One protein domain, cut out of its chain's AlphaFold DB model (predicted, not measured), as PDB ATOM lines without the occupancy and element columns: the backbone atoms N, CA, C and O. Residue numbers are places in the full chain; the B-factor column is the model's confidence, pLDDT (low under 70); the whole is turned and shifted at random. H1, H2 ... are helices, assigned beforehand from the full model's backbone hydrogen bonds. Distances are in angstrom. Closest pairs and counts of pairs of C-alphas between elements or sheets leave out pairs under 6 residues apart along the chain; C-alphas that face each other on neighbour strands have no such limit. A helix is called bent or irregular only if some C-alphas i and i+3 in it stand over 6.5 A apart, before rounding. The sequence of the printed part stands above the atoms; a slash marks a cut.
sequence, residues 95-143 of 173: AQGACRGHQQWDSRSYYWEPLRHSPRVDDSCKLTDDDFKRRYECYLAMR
ATOM      1  N   ALA A  95     -23.421 -33.017   9.514       85.56
ATOM      2  CA  ALA A  95     -23.048 -34.343   9.026       85.56
ATOM      3  C   ALA A  95     -24.246 -35.060   8.381       85.56
ATOM      4  O   ALA A  95     -24.111 -35.637   7.306       85.56
ATOM      5  N   GLN A  96     -25.433 -34.965   8.990       82.00
ATOM      6  CA  GLN A  96     -26.667 -35.483   8.394       82.00
ATOM      7  C   GLN A  96     -27.037 -34.738   7.110       82.00
ATOM      8  O   GLN A  96     -27.357 -35.381   6.111       82.00
ATOM      9  N   GLY A  97     -26.913 -33.407   7.108       82.69
ATOM     10  CA  GLY A  97     -27.093 -32.615   5.892       82.69
ATOM     11  C   GLY A  97     -26.144 -33.056   4.777       82.69
ATOM     12  O   GLY A  97     -26.573 -33.236   3.641       82.69
ATOM     13  N   ALA A  98     -24.881 -33.337   5.097       83.06
ATOM     14  CA  ALA A  98     -23.898 -33.779   4.118       83.06
ATOM     15  C   ALA A  98     -24.262 -35.107   3.449       83.06
ATOM     16  O   ALA A  98     -24.162 -35.208   2.225       83.06
ATOM     17  N   CYS A  99     -24.761 -36.077   4.219       80.56
ATOM     18  CA  CYS A  99     -25.230 -37.361   3.692       80.56
ATOM     19  C   CYS A  99     -26.434 -37.230   2.743       80.56
ATOM     20  O   CYS A  99     -26.644 -38.101   1.900       80.56
ATOM     21  N   ARG A 100     -27.226 -36.156   2.867       77.69
ATOM     22  CA  ARG A 100     -28.402 -35.885   2.018       77.69
ATOM     23  C   ARG A 100     -28.118 -34.899   0.880       77.69
ATOM     24  O   ARG A 100     -29.009 -34.607   0.095       77.69
ATOM     25  N   GLY A 101     -26.884 -34.402   0.763       76.44
ATOM     26  CA  GLY A 101     -26.508 -33.394  -0.239       76.44
ATOM     27  C   GLY A 101     -26.840 -31.951   0.165       76.44
ATOM     28  O   GLY A 101     -26.707 -31.033  -0.634       76.44
ATOM     29  N   HIS A 102     -27.214 -31.720   1.422       79.94
ATOM     30  CA  HIS A 102     -27.576 -30.420   1.999       79.94
ATOM     31  C   HIS A 102     -26.371 -29.732   2.668       79.94
ATOM     32  O   HIS A 102     -26.505 -29.035   3.670       79.94
ATOM     33  N   GLN A 103     -25.163 -29.951   2.139       80.94
ATOM     34  CA  GLN A 103     -23.897 -29.524   2.758       80.94
ATOM     35  C   GLN A 103     -23.785 -28.012   2.946       80.94
ATOM     36  O   GLN A 103     -23.036 -27.560   3.807       80.94
ATOM     37  N   GLN A 104     -24.509 -27.241   2.137       81.69
ATOM     38  CA  GLN A 104     -24.489 -25.780   2.166       81.69
ATOM     39  C   GLN A 104     -25.652 -25.180   2.958       81.69
ATOM     40  O   GLN A 104     -25.809 -23.965   2.988       81.69
ATOM     41  N   TRP A 105     -26.503 -26.010   3.564       80.44
ATOM     42  CA  TRP A 105     -27.637 -25.525   4.340       80.44
ATOM     43  C   TRP A 105     -27.273 -25.431   5.811       80.44
ATOM     44  O   TRP A 105     -26.574 -26.293   6.348       80.44
ATOM     45  N   ASP A 106     -27.794 -24.397   6.468       83.38
ATOM     46  CA  ASP A 106     -27.693 -24.286   7.916       83.38
ATOM     47  C   ASP A 106     -28.457 -25.438   8.575       83.38
ATOM     48  O   ASP A 106     -29.607 -25.727   8.224       83.38
ATOM     49  N   SER A 107     -27.827 -26.059   9.567       82.25
ATOM     50  CA  SER A 107     -28.437 -27.099  10.392       82.25
ATOM     51  C   SER A 107     -29.076 -26.517  11.651       82.25
ATOM     52  O   SER A 107     -28.818 -25.386  12.058       82.25
ATOM     53  N   ARG A 108     -29.882 -27.311  12.347       80.75
ATOM     54  CA  ARG A 108     -30.518 -26.923  13.610       80.75
ATOM     55  C   ARG A 108     -29.517 -26.462  14.665       80.75
ATOM     56  O   ARG A 108     -29.809 -25.555  15.435       80.75
ATOM     57  N   SER A 109     -28.325 -27.056  14.682       81.19
ATOM     58  CA  SER A 109     -27.256 -26.653  15.599       81.19
ATOM     59  C   SER A 109     -26.775 -25.224  15.328       81.19
ATOM     60  O   SER A 109     -26.499 -24.505  16.281       81.19
ATOM     61  N   TYR A 110     -26.753 -24.783  14.066       85.38
ATOM     62  CA  TYR A 110     -26.370 -23.418  13.699       85.38
ATOM     63  C   TYR A 110     -27.284 -22.367  14.346       85.38
ATOM     64  O   TYR A 110     -26.791 -21.403  14.927       85.38
ATOM     65  N   TYR A 111     -28.603 -22.579  14.307       84.06
ATOM     66  CA  TYR A 111     -29.573 -21.651  14.901       84.06
ATOM     67  C   TYR A 111     -29.730 -21.830  16.415       84.06
ATOM     68  O   TYR A 111     -29.957 -20.859  17.133       84.06
ATOM     69  N   TRP A 112     -29.599 -23.059  16.920       83.06
ATOM     70  CA  TRP A 112     -29.772 -23.359  18.341       83.06
ATOM     71  C   TRP A 112     -28.583 -22.911  19.197       83.06
ATOM     72  O   TRP A 112     -28.786 -22.482  20.330       83.06
ATOM     73  N   GLU A 113     -27.346 -22.991  18.693       84.69
ATOM     74  CA  GLU A 113     -26.148 -22.687  19.488       84.69
ATOM     75  C   GLU A 113     -26.127 -21.244  20.032       84.69
ATOM     76  O   GLU A 113     -25.926 -21.084  21.239       84.69
ATOM     77  N   PRO A 114     -26.433 -20.197  19.234       86.44
ATOM     78  CA  PRO A 114     -26.571 -18.838  19.755       86.44
ATOM     79  C   PRO A 114     -27.650 -18.722  20.836       86.44
ATOM     80  O   PRO A 114     -27.525 -17.914  21.747       86.44
ATOM     81  N   LEU A 115     -28.698 -19.543  20.767       85.62
ATOM     82  CA  LEU A 115     -29.856 -19.462  21.653       85.62
ATOM     83  C   LEU A 115     -29.672 -20.195  22.986       85.62
ATOM     84  O   LEU A 115     -30.414 -19.920  23.925       85.62
ATOM     85  N   ARG A 116     -28.674 -21.081  23.103       84.69
ATOM     86  CA  ARG A 116     -28.400 -21.853  24.332       84.69
ATOM     87  C   ARG A 116     -27.998 -21.010  25.528       84.69
ATOM     88  O   ARG A 116     -28.242 -21.397  26.667       84.69
ATOM     89  N   HIS A 117     -27.306 -19.912  25.275       82.25
ATOM     90  CA  HIS A 117     -26.735 -19.065  26.315       82.25
ATOM     91  C   HIS A 117     -27.443 -17.729  26.313       82.25
ATOM     92  O   HIS A 117     -27.893 -17.307  25.256       82.25
ATOM     93  N   SER A 118     -27.519 -17.047  27.453       78.75
ATOM     94  CA  SER A 118     -27.988 -15.661  27.480       78.75
ATOM     95  C   SER A 118     -27.142 -14.779  26.545       78.75
ATOM     96  O   SER A 118     -25.966 -15.096  26.319       78.75
ATOM     97  N   PRO A 119     -27.721 -13.698  25.996       79.25
ATOM     98  CA  PRO A 119     -26.972 -12.673  25.276       79.25
ATOM     99  C   PRO A 119     -25.729 -12.284  26.080       79.25
ATOM    100  O   PRO A 119     -25.830 -12.021  27.278       79.25
ATOM    101  N   ARG A 120     -24.550 -12.280  25.449       75.25
ATOM    102  CA  ARG A 120     -23.286 -11.891  26.109       75.25
ATOM    103  C   ARG A 120     -23.101 -10.374  26.095       75.25
ATOM    104  O   ARG A 120     -22.001  -9.885  25.865       75.25
ATOM    105  N   VAL A 121     -24.203  -9.655  26.242       73.62
ATOM    106  CA  VAL A 121     -24.222  -8.198  26.233       73.62
ATOM    107  C   VAL A 121     -23.993  -7.738  27.667       73.62
ATOM    108  O   VAL A 121     -24.518  -8.350  28.597       73.62
ATOM    109  N   ASP A 122     -23.190  -6.691  27.842       77.25
ATOM    110  CA  ASP A 122     -22.944  -6.081  29.150       77.25
ATOM    111  C   ASP A 122     -24.256  -5.556  29.776       77.25
ATOM    112  O   ASP A 122     -25.288  -5.465  29.106       77.25
ATOM    113  N   ASP A 123     -24.214  -5.146  31.049       71.69
ATOM    114  CA  ASP A 123     -25.365  -4.736  31.888       71.69
ATOM    115  C   ASP A 123     -26.286  -3.631  31.300       71.69
ATOM    116  O   ASP A 123     -27.313  -3.294  31.886       71.69
ATOM    117  N   SER A 124     -25.956  -3.070  30.132       73.75
ATOM    118  CA  SER A 124     -26.738  -2.065  29.393       73.75
ATOM    119  C   SER A 124     -27.471  -2.610  28.155       73.75
ATOM    120  O   SER A 124     -27.744  -1.865  27.216       73.75
ATOM    121  N   CYS A 125     -27.798  -3.900  28.159       72.69
ATOM    122  CA  CYS A 125     -28.556  -4.587  27.115       72.69
ATOM    123  C   CYS A 125     -29.858  -3.849  26.714       72.69
ATOM    124  O   CYS A 125     -30.752  -3.633  27.540       72.69
ATOM    125  N   LYS A 126     -30.010  -3.548  25.420       82.00
ATOM    126  CA  LYS A 126     -31.231  -3.014  24.801       82.00
ATOM    127  C   LYS A 126     -31.775  -3.991  23.762       82.00
ATOM    128  O   LYS A 126     -31.031  -4.657  23.053       82.00
ATOM    129  N   LEU A 127     -33.096  -3.993  23.569       79.88
ATOM    130  CA  LEU A 127     -33.742  -4.774  22.500       79.88
ATOM    131  C   LEU A 127     -33.296  -4.356  21.088       79.88
ATOM    132  O   LEU A 127     -33.482  -5.099  20.130       79.88
ATOM    133  N   THR A 128     -32.711  -3.165  20.955       83.50
ATOM    134  CA  THR A 128     -32.160  -2.649  19.700       83.50
ATOM    135  C   THR A 128     -30.794  -3.231  19.347       83.50
ATOM    136  O   THR A 128     -30.338  -3.004  18.224       83.50
ATOM    137  N   ASP A 129     -30.143  -3.936  20.275       86.75
ATOM    138  CA  ASP A 129     -28.793  -4.458  20.089       86.75
ATOM    139  C   ASP A 129     -28.770  -5.569  19.035       86.75
ATOM    140  O   ASP A 129     -29.679  -6.400  18.936       86.75
ATOM    141  N   ASP A 130     -27.695  -5.610  18.250       86.94
ATOM    142  CA  ASP A 130     -27.589  -6.532  17.116       86.94
ATOM    143  C   ASP A 130     -27.581  -8.004  17.550       86.94
ATOM    144  O   ASP A 130     -28.097  -8.858  16.828       86.94
ATOM    145  N   ASP A 131     -27.080  -8.314  18.754       87.19
ATOM    146  CA  ASP A 131     -27.152  -9.673  19.306       87.19
ATOM    147  C   ASP A 131     -28.609 -10.100  19.547       87.19
ATOM    148  O   ASP A 131     -28.988 -11.223  19.216       87.19
ATOM    149  N   PHE A 132     -29.466  -9.195  20.031       87.06
ATOM    150  CA  PHE A 132     -30.889  -9.482  20.222       87.06
ATOM    151  C   PHE A 132     -31.613  -9.685  18.899       87.06
ATOM    152  O   PHE A 132     -32.352 -10.663  18.768       87.06
ATOM    153  N   LYS A 133     -31.364  -8.826  17.903       87.19
ATOM    154  CA  LYS A 133     -31.935  -8.981  16.556       87.19
ATOM    155  C   LYS A 133     -31.526 -10.310  15.930       87.19
ATOM    156  O   LYS A 133     -32.383 -11.091  15.526       87.19
ATOM    157  N   ARG A 134     -30.229 -10.629  15.953       88.19
ATOM    158  CA  ARG A 134     -29.695 -11.887  15.417       88.19
ATOM    159  C   ARG A 134     -30.294 -13.111  16.113       88.19
ATOM    160  O   ARG A 134     -30.613 -14.112  15.471       88.19
ATOM    161  N   ARG A 135     -30.437 -13.073  17.438       87.88
ATOM    162  CA  ARG A 135     -31.062 -14.166  18.197       87.88
ATOM    163  C   ARG A 135     -32.550 -14.281  17.891       87.88
ATOM    164  O   ARG A 135     -33.049 -15.396  17.762       87.88
ATOM    165  N   TYR A 136     -33.246 -13.160  17.735       84.94
ATOM    166  CA  TYR A 136     -34.642 -13.149  17.317       84.94
ATOM    167  C   TYR A 136     -34.815 -13.780  15.928       84.94
ATOM    168  O   TYR A 136     -35.667 -14.648  15.759       84.94
ATOM    169  N   GLU A 137     -33.938 -13.471  14.972       84.19
ATOM    170  CA  GLU A 137     -33.904 -14.132  13.660       84.19
ATOM    171  C   GLU A 137     -33.662 -15.645  13.774       84.19
ATOM    172  O   GLU A 137     -34.360 -16.432  13.133       84.19
ATOM    173  N   CYS A 138     -32.728 -16.084  14.630       84.19
ATOM    174  CA  CYS A 138     -32.498 -17.513  14.879       84.19
ATOM    175  C   CYS A 138     -33.736 -18.197  15.473       84.19
ATOM    176  O   CYS A 138     -34.064 -19.323  15.101       84.19
ATOM    177  N   TYR A 139     -34.441 -17.519  16.382       82.75
ATOM    178  CA  TYR A 139     -35.691 -18.012  16.953       82.75
ATOM    179  C   TYR A 139     -36.780 -18.137  15.882       82.75
ATOM    180  O   TYR A 139     -37.389 -19.201  15.761       82.75
ATOM    181  N   LEU A 140     -36.974 -17.105  15.053       77.25
ATOM    182  CA  LEU A 140     -37.921 -17.133  13.936       77.25
ATOM    183  C   LEU A 140     -37.604 -18.262  12.946       77.25
ATOM    184  O   LEU A 140     -38.515 -18.970  12.517       77.25
ATOM    185  N   ALA A 141     -36.325 -18.487  12.636       76.06
ATOM    186  CA  ALA A 141     -35.889 -19.566  11.750       76.06
ATOM    187  C   ALA A 141     -36.240 -20.967  12.289       76.06
ATOM    188  O   ALA A 141     -36.488 -21.882  11.503       76.06
ATOM    189  N   MET A 142     -36.305 -21.134  13.614       74.75
ATOM    190  CA  MET A 142     -36.686 -22.388  14.273       74.75
ATOM    191  C   MET A 142     -38.192 -22.512  14.569       74.75
ATOM    192  O   MET A 142     -38.640 -23.583  14.969       74.75
ATOM    193  N   ARG A 143     -38.993 -21.458  14.356       69.69
ATOM    194  CA  ARG A 143     -40.418 -21.362  14.736       69.69
ATOM    195  C   ARG A 143     -41.380 -22.210  13.873       69.69
ATOM    196  O   ARG A 143     -42.590 -22.075  13.963       69.69
TER     197      ARG A 143
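Overview. This is residues 95 to 143 of the 173 residues of the protein "Hypothetical protein" of Brandtodinium nutricula (UniProt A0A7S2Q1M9). The longest helix, H3, folds back beside the shorter H2 as a helical hairpin whose wide loop, residues 116 to 129, makes one end of a loose rod. At the other end the small helix H1 is set off from this hairpin, at the far side of the link of residues 100 to 107. The printed part has 49 residues with three named helices, in the order H1, H2, H3, and no named strand; the class is all helix. The whole is loose, with a radius of gyration of the C-alphas of 13.6 A and spans of 44 by 16 by 16 A.

Along the chain. Find C-alpha 130 at (-27.589, -6.532, 17.116); from there H3, residues 130 to 142, runs 18.5 A to C-alpha 142 at (-36.686, -22.388, 14.273). Look next at H2, residues 108 to 115, which spans 11.0 A; it is neither bent nor irregular, but only just: C-alphas 111 and 114 are 6.4 A apart. H1, residues 95 to 99, begins at C-alpha 95 at (-23.048, -34.343, 9.026).

Arrangement. Look at Tyr 111 and Cys 138: their C-alphas, 5.1 A apart, are the closest of H2 and H3, which touch. The two helices form a hairpin and run opposite ways at a steep tilt of 37 degrees, only just past shallow. H1 is apart from H2 and from H3. In H1 and H3 every O i to N i+4 pair is within hydrogen-bond range; in H2, 2 of 4 are.

Size, cuts and confidence. The two C-alphas farthest apart are those of Cys 99 and Ser 124, at 43.7 A. The printed part has no cut. The link from H1 to H2 is short, with 8 residues, and the link from H2 to H3 is long, with 14. The mean pLDDT of the printed part is 81.4, and residue 143 is under 70.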